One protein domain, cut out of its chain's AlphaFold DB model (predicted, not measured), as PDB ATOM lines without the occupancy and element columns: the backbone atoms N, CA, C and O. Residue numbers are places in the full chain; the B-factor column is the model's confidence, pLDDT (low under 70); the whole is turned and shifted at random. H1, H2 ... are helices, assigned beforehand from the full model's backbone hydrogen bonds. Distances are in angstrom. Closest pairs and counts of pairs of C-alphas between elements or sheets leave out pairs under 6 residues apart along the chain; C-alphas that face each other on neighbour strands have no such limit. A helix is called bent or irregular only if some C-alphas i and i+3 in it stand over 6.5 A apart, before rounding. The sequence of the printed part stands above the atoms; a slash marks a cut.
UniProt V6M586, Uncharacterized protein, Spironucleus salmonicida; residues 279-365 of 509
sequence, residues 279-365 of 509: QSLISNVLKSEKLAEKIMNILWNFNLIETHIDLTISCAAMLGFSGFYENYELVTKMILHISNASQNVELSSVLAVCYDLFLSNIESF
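What this domain is: This is residues 279 to 365 of the 509 residues of an uncharacterized protein of Spironucleus salmonicida (UniProt V6M586). Helix H3 is the core, with H2 and H5 packed on opposite sides of it and H1 beside it, while the longest helix, H4, lies more loosely on a further side. You are reading 87 residues with five named helices, H1 to H5 in order, and no named strand: all helix, compact, radius of gyration of the C-alphas 11.8 A, spans 31 by 27 by 25 A.

How they stand to each other: Start at H1, residues 279 to 285, which touches the hub H3, residues 309 to 319, at Ile 282 and Leu 311, closest C-alphas 5.6 A apart. H2, residues 289 to 301, forms a hairpin with H3, closest C-alphas Ala 292 and Cys 315, 4.7 A. H4, residues 328 to 344, only just touches H3, with 3 pairs of C-alphas within 8 A, closest Ile 313 and Met 334, 6.7 A, and with its residues 334 to 337 alone. H5, residues 349 to 363, touches H3 at a steep tilt of 61 degrees, closest C-alphas Ala 317 and Phe 358, 4.2 A. Every O i to N i+4 pair is within hydrogen-bond range in H2, H3 and H5, against 11 of 13 in H4 and 1 of 3 in H1, where 2 of 4 O i to N i+3 pairs are.

Where its parts are: Find C-alpha 279 at (40.891, 42.237, -35.456), where H1 begins; it is only just irregular, C-alphas 280 and 283 being 6.9 A apart. H4 runs 24.8 A, and H5 runs 21.1 A to C-alpha 363 at (26.827, 25.276, -23.049).

The domain as a whole: The farthest C-alphas, Lys 290 and Asn 344, are 32.2 A apart. The printed part has no cut and no long link; pLDDT is under 70 at residues 321 to 326 and 344 to 346.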
ATOM      1  N   GLN A 279      42.300  41.863 -35.268       77.25
ATOM      2  CA  GLN A 279      40.891  42.237 -35.456       77.25
ATOM      3  C   GLN A 279      40.401  42.038 -36.897       77.25
ATOM      4  O   GLN A 279      39.276  41.587 -37.102       77.25
ATOM      5  N   SER A 280      41.250  42.309 -37.892       73.12
ATOM      6  CA  SER A 280      40.908  42.140 -39.314       73.12
ATOM      7  C   SER A 280      40.650  40.681 -39.719       73.12
ATOM      8  O   SER A 280      40.080  40.421 -40.779       73.12
ATOM      9  N   LEU A 281      41.074  39.721 -38.890       78.06
ATOM     10  CA  LEU A 281      40.914  38.290 -39.136       78.06
ATOM     11  C   LEU A 281      39.638  37.711 -38.520       78.06
ATOM     12  O   LEU A 281      39.193  36.656 -38.961       78.06
ATOM     13  N   ILE A 282      39.026  38.395 -37.548       84.44
ATOM     14  CA  ILE A 282      37.877  37.883 -36.780       84.44
ATOM     15  C   ILE A 282      36.702  37.511 -37.698       84.44
ATOM     16  O   ILE A 282      36.155  36.415 -37.593       84.44
ATOM     17  N   SER A 283      36.346  38.386 -38.642       78.06
ATOM     18  CA  SER A 283      35.256  38.132 -39.594       78.06
ATOM     19  C   SER A 283      35.568  37.004 -40.579       78.06
ATOM     20  O   SER A 283      34.654  36.313 -41.024       78.06
ATOM     21  N   ASN A 284      36.843  36.807 -40.916       75.62
ATOM     22  CA  ASN A 284      37.282  35.808 -41.888       75.62
ATOM     23  C   ASN A 284      37.371  34.410 -41.268       75.62
ATOM     24  O   ASN A 284      37.031  33.429 -41.925       75.62
ATOM     25  N   VAL A 285      37.739  34.322 -39.989       82.19
ATOM     26  CA  VAL A 285      37.735  33.076 -39.211       82.19
ATOM     27  C   VAL A 285      36.347  32.432 -39.185       82.19
ATOM     28  O   VAL A 285      36.236  31.233 -39.414       82.19
ATOM     29  N   LEU A 286      35.279  33.221 -39.012       77.00
ATOM     30  CA  LEU A 286      33.901  32.707 -39.038       77.00
ATOM     31  C   LEU A 286      33.472  32.127 -40.397       77.00
ATOM     32  O   LEU A 286      32.469  31.425 -40.473       77.00
ATOM     33  N   LYS A 287      34.195  32.435 -41.480       75.81
ATOM     34  CA  LYS A 287      33.877  31.947 -42.828       75.81
ATOM     35  C   LYS A 287      34.606  30.644 -43.178       75.81
ATOM     36  O   LYS A 287      34.298  30.056 -44.211       75.81
ATOM     37  N   SER A 288      35.596  30.210 -42.388       75.25
ATOM     38  CA  SER A 288      36.470  29.088 -42.753       75.25
ATOM     39  C   SER A 288      37.058  28.367 -41.544       75.25
ATOM     40  O   SER A 288      37.932  28.888 -40.851       75.25
ATOM     41  N   GLU A 289      36.655  27.109 -41.365       80.88
ATOM     42  CA  GLU A 289      37.199  26.211 -40.342       80.88
ATOM     43  C   GLU A 289      38.704  25.971 -40.541       80.88
ATOM     44  O   GLU A 289      39.488  26.113 -39.607       80.88
ATOM     45  N   LYS A 290      39.143  25.736 -41.788       79.88
ATOM     46  CA  LYS A 290      40.566  25.540 -42.125       79.88
ATOM     47  C   LYS A 290      41.425  26.754 -41.745       79.88
ATOM     48  O   LYS A 290      42.556  26.606 -41.284       79.88
ATOM     49  N   LEU A 291      40.905  27.966 -41.952       80.06
ATOM     50  CA  LEU A 291      41.601  29.192 -41.558       80.06
ATOM     51  C   LEU A 291      41.652  29.333 -40.034       80.06
ATOM     52  O   LEU A 291      42.701  29.682 -39.493       80.06
ATOM     53  N   ALA A 292      40.539  29.051 -39.358       86.56
ATOM     54  CA  ALA A 292      40.473  29.056 -37.904       86.56
ATOM     55  C   ALA A 292      41.517  28.102 -37.303       86.56
ATOM     56  O   ALA A 292      42.253  28.498 -36.403       86.56
ATOM     57  N   GLU A 293      41.650  26.889 -37.852       86.25
ATOM     58  CA  GLU A 293      42.611  25.875 -37.404       86.25
ATOM     59  C   GLU A 293      44.049  26.375 -37.564       86.25
ATOM     60  O   GLU A 293      44.851  26.339 -36.630       86.25
ATOM     61  N   LYS A 294      44.365  26.927 -38.739       85.25
ATOM     62  CA  LYS A 294      45.684  27.485 -39.038       85.25
ATOM     63  C   LYS A 294      46.060  28.638 -38.109       85.25
ATOM     64  O   LYS A 294      47.160  28.642 -37.561       85.25
ATOM     65  N   ILE A 295      45.164  29.609 -37.922       87.69
ATOM     66  CA  ILE A 295      45.401  30.751 -37.027       87.69
ATOM     67  C   ILE A 295      45.571  30.264 -35.589       87.69
ATOM     68  O   ILE A 295      46.495  30.703 -34.907       87.69
ATOM     69  N   MET A 296      44.724  29.339 -35.138       88.44
ATOM     70  CA  MET A 296      44.799  28.789 -33.788       88.44
ATOM     71  C   MET A 296      46.129  28.068 -33.539       88.44
ATOM     72  O   MET A 296      46.768  28.312 -32.515       88.44
ATOM     73  N   ASN A 297      46.601  27.262 -34.495       88.06
ATOM     74  CA  ASN A 297      47.906  26.601 -34.420       88.06
ATOM     75  C   ASN A 297      49.055  27.611 -34.301       88.06
ATOM     76  O   ASN A 297      49.950  27.430 -33.478       88.06
ATOM     77  N   ILE A 298      49.008  28.714 -35.053       89.44
ATOM     78  CA  ILE A 298      50.009  29.787 -34.961       89.44
ATOM     79  C   ILE A 298      49.949  30.479 -33.598       89.44
ATOM     80  O   ILE A 298      50.980  30.680 -32.957       89.44
ATOM     81  N   LEU A 299      48.750  30.825 -33.121       90.38
ATOM     82  CA  LEU A 299      48.580  31.431 -31.801       90.38
ATOM     83  C   LEU A 299      49.158  30.534 -30.701       90.38
ATOM     84  O   LEU A 299      49.794  31.042 -29.776       90.38
ATOM     85  N   TRP A 300      48.988  29.216 -30.827       88.00
ATOM     86  CA  TRP A 300      49.519  28.228 -29.893       88.00
ATOM     87  C   TRP A 300      51.044  28.099 -29.977       88.00
ATOM     88  O   TRP A 300      51.735  28.293 -28.976       88.00
ATOM     89  N   ASN A 301      51.577  27.847 -31.176       89.31
ATOM     90  CA  ASN A 301      53.007  27.633 -31.419       89.31
ATOM     91  C   ASN A 301      53.863  28.835 -30.999       89.31
ATOM     92  O   ASN A 301      54.982  28.663 -30.517       89.31
ATOM     93  N   PHE A 302      53.329  30.051 -31.147       89.50
ATOM     94  CA  PHE A 302      54.022  31.293 -30.800       89.50
ATOM     95  C   PHE A 302      53.609  31.881 -29.441       89.50
ATOM     96  O   PHE A 302      54.070  32.970 -29.094       89.50
ATOM     97  N   ASN A 303      52.782  31.177 -28.659       88.50
ATOM     98  CA  ASN A 303      52.310  31.604 -27.337       88.50
ATOM     99  C   ASN A 303      51.651  33.005 -27.334       88.50
ATOM    100  O   ASN A 303      51.920  33.847 -26.478       88.50
ATOM    101  N   LEU A 304      50.792  33.256 -28.324       90.38
ATOM    102  CA  LEU A 304      50.116  34.536 -28.586       90.38
ATOM    103  C   LEU A 304      48.631  34.552 -28.175       90.38
ATOM    104  O   LEU A 304      47.939  35.556 -28.348       90.38
ATOM    105  N   ILE A 305      48.148  33.441 -27.623       89.38
ATOM    106  CA  ILE A 305      46.744  33.174 -27.283       89.38
ATOM    107  C   ILE A 305      46.134  34.272 -26.400       89.38
ATOM    108  O   ILE A 305      45.042  34.764 -26.685       89.38
ATOM    109  N   GLU A 306      46.828  34.649 -25.322       87.50
ATOM    110  CA  GLU A 306      46.336  35.643 -24.358       87.50
ATOM    111  C   GLU A 306      46.470  37.074 -24.889       87.50
ATOM    112  O   GLU A 306      45.637  37.925 -24.586       87.50
ATOM    113  N   THR A 307      47.483  37.336 -25.718       90.31
ATOM    114  CA  THR A 307      47.704  38.646 -26.348       90.31
ATOM    115  C   THR A 307      46.608  38.980 -27.359       90.31
ATOM    116  O   THR A 307      46.226  40.140 -27.488       90.31
ATOM    117  N   HIS A 308      46.070  37.968 -28.045       91.31
ATOM    118  CA  HIS A 308      45.054  38.123 -29.087       91.31
ATOM    119  C   HIS A 308      43.752  37.393 -28.735       91.31
ATOM    120  O   HIS A 308      43.171  36.696 -29.566       91.31
ATOM    121  N   ILE A 309      43.280  37.562 -27.495       91.12
ATOM    122  CA  ILE A 309      42.174  36.775 -26.931       91.12
ATOM    123  C   ILE A 309      40.869  36.832 -27.749       91.12
ATOM    124  O   ILE A 309      40.213  35.803 -27.879       91.12
ATOM    125  N   ASP A 310      40.527  37.965 -28.375       92.12
ATOM    126  CA  ASP A 310      39.338  38.096 -29.242       92.12
ATOM    127  C   ASP A 310      39.419  37.193 -30.479       92.12
ATOM    128  O   ASP A 310      38.450  36.526 -30.857       92.12
ATOM    129  N   LEU A 311      40.598  37.144 -31.108       91.12
ATOM    130  CA  LEU A 311      40.852  36.286 -32.261       91.12
ATOM    131  C   LEU A 311      40.862  34.816 -31.841       91.12
ATOM    132  O   LEU A 311      40.275  33.985 -32.530       91.12
ATOM    133  N   THR A 312      41.458  34.506 -30.688       91.94
ATOM    134  CA  THR A 312      41.445  33.157 -30.118       91.94
ATOM    135  C   THR A 312      40.011  32.682 -29.855       91.94
ATOM    136  O   THR A 312      39.653  31.579 -30.262       91.94
ATOM    137  N   ILE A 313      39.166  33.519 -29.237       92.00
ATOM    138  CA  ILE A 313      37.742  33.217 -29.009       92.00
ATOM    139  C   ILE A 313      37.028  32.982 -30.341       92.00
ATOM    140  O   ILE A 313      36.261  32.032 -30.459       92.00
ATOM    141  N   SER A 314      37.307  33.802 -31.354       91.38
ATOM    142  CA  SER A 314      36.705  33.667 -32.687       91.38
ATOM    143  C   SER A 314      37.095  32.351 -33.369       91.38
ATOM    144  O   SER A 314      36.238  31.684 -33.945       91.38
ATOM    145  N   CYS A 315      38.362  31.932 -33.262       90.50
ATOM    146  CA  CYS A 315      38.818  30.642 -33.798       90.50
ATOM    147  C   CYS A 315      38.140  29.480 -33.072       90.50
ATOM    148  O   CYS A 315      37.637  28.559 -33.705       90.50
ATOM    149  N   ALA A 316      38.070  29.561 -31.746       88.69
ATOM    150  CA  ALA A 316      37.465  28.534 -30.910       88.69
ATOM    151  C   ALA A 316      35.934  28.441 -31.107       88.69
ATOM    152  O   ALA A 316      35.352  27.359 -31.044       88.69
ATOM    153  N   ALA A 317      35.276  29.563 -31.416       89.31
ATOM    154  CA  ALA A 317      33.872  29.596 -31.814       89.31
ATOM    155  C   ALA A 317      33.625  28.809 -33.114       89.31
ATOM    156  O   ALA A 317      32.652  28.061 -33.190       89.31
ATOM    157  N   MET A 318      34.513  28.952 -34.105       88.00
ATOM    158  CA  MET A 318      34.392  28.289 -35.409       88.00
ATOM    159  C   MET A 318      34.754  26.798 -35.364       88.00
ATOM    160  O   MET A 318      34.038  25.978 -35.926       88.00
ATOM    161  N   LEU A 319      35.859  26.443 -34.702       85.31
ATOM    162  CA  LEU A 319      36.387  25.069 -34.680       85.31
ATOM    163  C   LEU A 319      35.567  24.109 -33.813       85.31
ATOM    164  O   LEU A 319      35.720  22.893 -33.905       85.31
ATOM    165  N   GLY A 320      34.730  24.641 -32.924       75.25
ATOM    166  CA  GLY A 320      34.090  23.825 -31.903       75.25
ATOM    167  C   GLY A 320      35.116  23.134 -30.994       75.25
ATOM    168  O   GLY A 320      36.268  23.548 -30.866       75.25
ATOM    169  N   PHE A 321      34.685  22.081 -30.300       63.94
ATOM    170  CA  PHE A 321      35.451  21.495 -29.191       63.94
ATOM    171  C   PHE A 321      36.568  20.528 -29.566       63.94
ATOM    172  O   PHE A 321      37.289  20.077 -28.672       63.94
ATOM    173  N   SER A 322      36.734  20.176 -30.837       57.62
ATOM    174  CA  SER A 322      37.758  19.216 -31.240       57.62
ATOM    175  C   SER A 322      39.157  19.828 -31.128       57.62
ATOM    176  O   SER A 322      39.550  20.651 -31.943       57.62
ATOM    177  N   GLY A 323      39.918  19.408 -30.110       54.62
ATOM    178  CA  GLY A 323      41.381  19.548 -30.054       54.62
ATOM    179  C   GLY A 323      41.961  20.643 -29.148       54.62
ATOM    180  O   GLY A 323      43.130  20.546 -28.793       54.62
ATOM    181  N   PHE A 324      41.184  21.643 -28.713       59.38
ATOM    182  CA  PHE A 324      41.755  22.879 -28.126       59.38
ATOM    183  C   PHE A 324      41.470  23.121 -26.636       59.38
ATOM    184  O   PHE A 324      42.032  24.032 -26.030       59.38
ATOM    185  N   TYR A 325      40.607  22.315 -26.020       61.47
ATOM    186  CA  TYR A 325      39.983  22.674 -24.747       61.47
ATOM    187  C   TYR A 325      40.528  21.951 -23.511       61.47
ATOM    188  O   TYR A 325      39.977  22.133 -22.440       61.47
ATOM    189  N   GLU A 326      41.641  21.213 -23.561       65.75
ATOM    190  CA  GLU A 326      42.182  20.562 -22.344       65.75
ATOM    191  C   GLU A 326      42.627  21.559 -21.246       65.75
ATOM    192  O   GLU A 326      42.740  21.199 -20.069       65.75
ATOM    193  N   ASN A 327      42.820  22.836 -21.599       79.56
ATOM    194  CA  ASN A 327      43.220  23.899 -20.680       79.56
ATOM    195  C   ASN A 327      42.017  24.705 -20.145       79.56
ATOM    196  O   ASN A 327      41.676  25.768 -20.668       79.56
ATOM    197  N   TYR A 328      41.398  24.230 -19.057       83.50
ATOM    198  CA  TYR A 328      40.255  24.902 -18.407       83.50
ATOM    199  C   TYR A 328      40.551  26.342 -17.947       83.50
ATOM    200  O   TYR A 328      39.630  27.161 -17.865       83.50
ATOM    201  N   GLU A 329      41.812  26.669 -17.646       85.88
ATOM    202  CA  GLU A 329      42.211  28.010 -17.205       85.88
ATOM    203  C   GLU A 329      42.066  29.006 -18.350       85.88
ATOM    204  O   GLU A 329      41.485  30.076 -18.169       85.88
ATOM    205  N   LEU A 330      42.508  28.624 -19.551       86.31
ATOM    206  CA  LEU A 330      42.348  29.440 -20.750       86.31
ATOM    207  C   LEU A 330      40.868  29.666 -21.082       86.31
ATOM    208  O   LEU A 330      40.457  30.798 -21.333       86.31
ATOM    209  N   VAL A 331      40.052  28.613 -21.016       88.50
ATOM    210  CA  VAL A 331      38.601  28.713 -21.248       88.50
ATOM    211  C   VAL A 331      37.957  29.671 -20.258       88.50
ATOM    212  O   VAL A 331      37.154  30.526 -20.631       88.50
ATOM    213  N   THR A 332      38.341  29.570 -18.988       88.94
ATOM    214  CA  THR A 332      37.826  30.467 -17.958       88.94
ATOM    215  C   THR A 332      38.268  31.905 -18.220       88.94
ATOM    216  O   THR A 332      37.435  32.806 -18.152       88.94
ATOM    217  N   LYS A 333      39.529  32.140 -18.612       90.38
ATOM    218  CA  LYS A 333      40.011  33.470 -19.024       90.38
ATOM    219  C   LYS A 333      39.187  34.044 -20.179       90.38
ATOM    220  O   LYS A 333      38.799  35.206 -20.110       90.38
ATOM    221  N   MET A 334      38.856  33.241 -21.191       91.94
ATOM    222  CA  MET A 334      37.998  33.664 -22.306       91.94
ATOM    223  C   MET A 334      36.588  34.045 -21.840       91.94
ATOM    224  O   MET A 334      36.085  35.105 -22.204       91.94
ATOM    225  N   ILE A 335      35.960  33.238 -20.979       91.50
ATOM    226  CA  ILE A 335      34.628  33.536 -20.421       91.50
ATOM    227  C   ILE A 335      34.650  34.842 -19.613       91.50
ATOM    228  O   ILE A 335      33.738  35.665 -19.723       91.50
ATOM    229  N   LEU A 336      35.699  35.058 -18.816       91.00
ATOM    230  CA  LEU A 336      35.888  36.290 -18.050       91.00
ATOM    231  C   LEU A 336      36.120  37.500 -18.955       91.00
ATOM    232  O   LEU A 336      35.577  38.572 -18.687       91.00
ATOM    233  N   HIS A 337      36.878  37.328 -20.037       92.06
ATOM    234  CA  HIS A 337      37.092  38.366 -21.037       92.06
ATOM    235  C   HIS A 337      35.772  38.802 -21.683       92.06
ATOM    236  O   HIS A 337      35.437  39.983 -21.643       92.06
ATOM    237  N   ILE A 338      34.960  37.847 -22.151       91.31
ATOM    238  CA  ILE A 338      33.622  38.114 -22.712       91.31
ATOM    239  C   ILE A 338      32.732  38.817 -21.679       91.31
ATOM    240  O   ILE A 338      32.056  39.803 -21.979       91.31
ATOM    241  N   SER A 339      32.760  38.337 -20.433       88.81
ATOM    242  CA  SER A 339      32.032  38.930 -19.312       88.81
ATOM    243  C   SER A 339      32.393  40.406 -19.106       88.81
ATOM    244  O   SER A 339      31.493  41.233 -18.979       88.81
ATOM    245  N   ASN A 340      33.680  40.751 -19.122       86.38
ATOM    246  CA  ASN A 340      34.148  42.129 -18.952       86.38
ATOM    247  C   ASN A 340      33.850  43.006 -20.176       86.38
ATOM    248  O   ASN A 340      33.457  44.163 -20.018       86.38
ATOM    249  N   ALA A 341      34.002  42.463 -21.387       84.44
ATOM    250  CA  ALA A 341      33.728  43.175 -22.632       84.44
ATOM    251  C   ALA A 341      32.240  43.550 -22.749       84.44
ATOM    252  O   ALA A 341      31.913  44.687 -23.081       84.44
ATOM    253  N   SER A 342      31.342  42.636 -22.363       76.44
ATOM    254  CA  SER A 342      29.886  42.852 -22.382       76.44
ATOM    255  C   SER A 342      29.382  43.946 -21.429       76.44
ATOM    256  O   SER A 342      28.234  44.369 -21.536       76.44
ATOM    257  N   GLN A 343      30.214  44.394 -20.482       72.19
ATOM    258  CA  GLN A 343      29.857  45.432 -19.511       72.19
ATOM    259  C   GLN A 343      30.333  46.831 -19.906       72.19
ATOM    260  O   GLN A 343      29.774  47.805 -19.408       72.19
ATOM    261  N   ASN A 344      31.361  46.939 -20.755       57.91
ATOM    262  CA  ASN A 344      32.152  48.167 -20.875       57.91
ATOM    263  C   ASN A 344      32.259  48.735 -22.300       57.91
ATOM    264  O   ASN A 344      32.762  49.849 -22.440       57.91
ATOM    265  N   VAL A 345      31.839  48.016 -23.350       57.56
ATOM    266  CA  VAL A 345      32.135  48.409 -24.743       57.56
ATOM    267  C   VAL A 345      30.955  48.139 -25.685       57.56
ATOM    268  O   VAL A 345      30.311  47.093 -25.594       57.56
ATOM    269  N   GLU A 346      30.705  49.056 -26.630       65.00
ATOM    270  CA  GLU A 346      29.941  48.764 -27.853       65.00
ATOM    271  C   GLU A 346      30.728  47.749 -28.694       65.00
ATOM    272  O   GLU A 346      31.663  48.086 -29.421       65.00
ATOM    273  N   LEU A 347      30.398  46.470 -28.525       70.94
ATOM    274  CA  LEU A 347      30.986  45.374 -29.290       70.94
ATOM    275  C   LEU A 347      30.587  45.488 -30.765       70.94
ATOM    276  O   LEU A 347      29.426  45.750 -31.082       70.94
ATOM    277  N   SER A 348      31.529  45.223 -31.674       76.25
ATOM    278  CA  SER A 348      31.182  45.053 -33.086       76.25
ATOM    279  C   SER A 348      30.216  43.874 -33.246       76.25
ATOM    280  O   SER A 348      30.306  42.875 -32.523       76.25
ATOM    281  N   SER A 349      29.290  43.968 -34.205       79.00
ATOM    282  CA  SER A 349      28.273  42.930 -34.436       79.00
ATOM    283  C   SER A 349      28.890  41.552 -34.695       79.00
ATOM    284  O   SER A 349      28.390  40.550 -34.193       79.00
ATOM    285  N   VAL A 350      30.018  41.500 -35.409       81.12
ATOM    286  CA  VAL A 350      30.751  40.257 -35.702       81.12
ATOM    287  C   VAL A 350      31.341  39.640 -34.434       81.12
ATOM    288  O   VAL A 350      31.195  38.442 -34.213       81.12
ATOM    289  N   LEU A 351      31.975  40.444 -33.574       84.69
ATOM    290  CA  LEU A 351      32.577  39.935 -32.341       84.69
ATOM    291  C   LEU A 351      31.509  39.443 -31.356       84.69
ATOM    292  O   LEU A 351      31.710  38.433 -30.686       84.69
ATOM    293  N   ALA A 352      30.348  40.104 -31.315       85.19
ATOM    294  CA  ALA A 352      29.202  39.631 -30.547       85.19
ATOM    295  C   ALA A 352      28.735  38.239 -31.018       85.19
ATOM    296  O   ALA A 352      28.519  37.362 -30.184       85.19
ATOM    297  N   VAL A 353      28.677  38.003 -32.336       85.00
ATOM    298  CA  VAL A 353      28.370  36.676 -32.904       85.00
ATOM    299  C   VAL A 353      29.428  35.644 -32.507       85.00
ATOM    300  O   VAL A 353      29.062  34.555 -32.068       85.00
ATOM    301  N   CYS A 354      30.724  35.975 -32.591       87.62
ATOM    302  CA  CYS A 354      31.798  35.080 -32.138       87.62
ATOM    303  C   CYS A 354      31.629  34.690 -30.665       87.62
ATOM    304  O   CYS A 354      31.760  33.520 -30.310       87.62
ATOM    305  N   TYR A 355      31.337  35.665 -29.800       91.38
ATOM    306  CA  TYR A 355      31.145  35.435 -28.370       91.38
ATOM    307  C   TYR A 355      29.933  34.556 -28.098       91.38
ATOM    308  O   TYR A 355      30.029  33.611 -27.318       91.38
ATOM    309  N   ASP A 356      28.806  34.826 -28.751       86.50
ATOM    310  CA  ASP A 356      27.603  34.021 -28.583       86.50
ATOM    311  C   ASP A 356      27.788  32.592 -29.093       86.50
ATOM    312  O   ASP A 356      27.341  31.656 -28.425       86.50
ATOM    313  N   LEU A 357      28.482  32.405 -30.217       87.19
ATOM    314  CA  LEU A 357      28.803  31.087 -30.758       87.19
ATOM    315  C   LEU A 357      29.752  30.325 -29.822       87.19
ATOM    316  O   LEU A 357      29.471  29.183 -29.466       87.19
ATOM    317  N   PHE A 358      30.808  30.976 -29.325       90.25
ATOM    318  CA  PHE A 358      31.715  30.396 -28.333       90.25
ATOM    319  C   PHE A 358      30.988  29.982 -27.044       90.25
ATOM    320  O   PHE A 358      31.197  28.882 -26.537       90.25
ATOM    321  N   LEU A 359      30.114  30.833 -26.500       88.56
ATOM    322  CA  LEU A 359      29.356  30.506 -25.289       88.56
ATOM    323  C   LEU A 359      28.361  29.367 -25.531       88.56
ATOM    324  O   LEU A 359      28.243  28.481 -24.690       88.56
ATOM    325  N   SER A 360      27.688  29.353 -26.684       85.75
ATOM    326  CA  SER A 360      26.749  28.283 -27.056       85.75
ATOM    327  C   SER A 360      27.460  26.945 -27.211       85.75
ATOM    328  O   SER A 360      26.969  25.920 -26.738       85.75
ATOM    329  N   ASN A 361      28.661  26.974 -27.788       84.69
ATOM    330  CA  ASN A 361      29.564  25.843 -27.782       84.69
ATOM    331  C   ASN A 361      29.760  25.387 -26.316       84.69
ATOM    332  O   ASN A 361      29.445  24.242 -25.988       84.69
ATOM    333  N   ILE A 362      30.197  26.262 -25.401       84.31
ATOM    334  CA  ILE A 362      30.509  25.866 -24.008       84.31
ATOM    335  C   ILE A 362      29.283  25.280 -23.290       84.31
ATOM    336  O   ILE A 362      29.402  24.366 -22.478       84.31
ATOM    337  N   GLU A 363      28.089  25.773 -23.602       79.88
ATOM    338  CA  GLU A 363      26.827  25.276 -23.049       79.88
ATOM    339  C   GLU A 363      26.428  23.887 -23.548       79.88
ATOM    340  O   GLU A 363      25.674  23.195 -22.861       79.88
ATOM    341  N   SER A 364      26.901  23.490 -24.730       76.31
ATOM    342  CA  SER A 364      26.624  22.189 -25.355       76.31
ATOM    343  C   SER A 364      27.558  21.070 -24.884       76.31
ATOM    344  O   SER A 364      27.432  19.928 -25.319       76.31
ATOM    345  N   PHE A 365      28.486  21.392 -23.989       72.50
ATOM    346  CA  PHE A 365      29.562  20.511 -23.576       72.50
ATOM    347  C   PHE A 365      29.053  19.325 -22.752       72.50
ATOM    348  O   PHE A 365      28.578  19.508 -21.633       72.50
TER     349      PHE A 365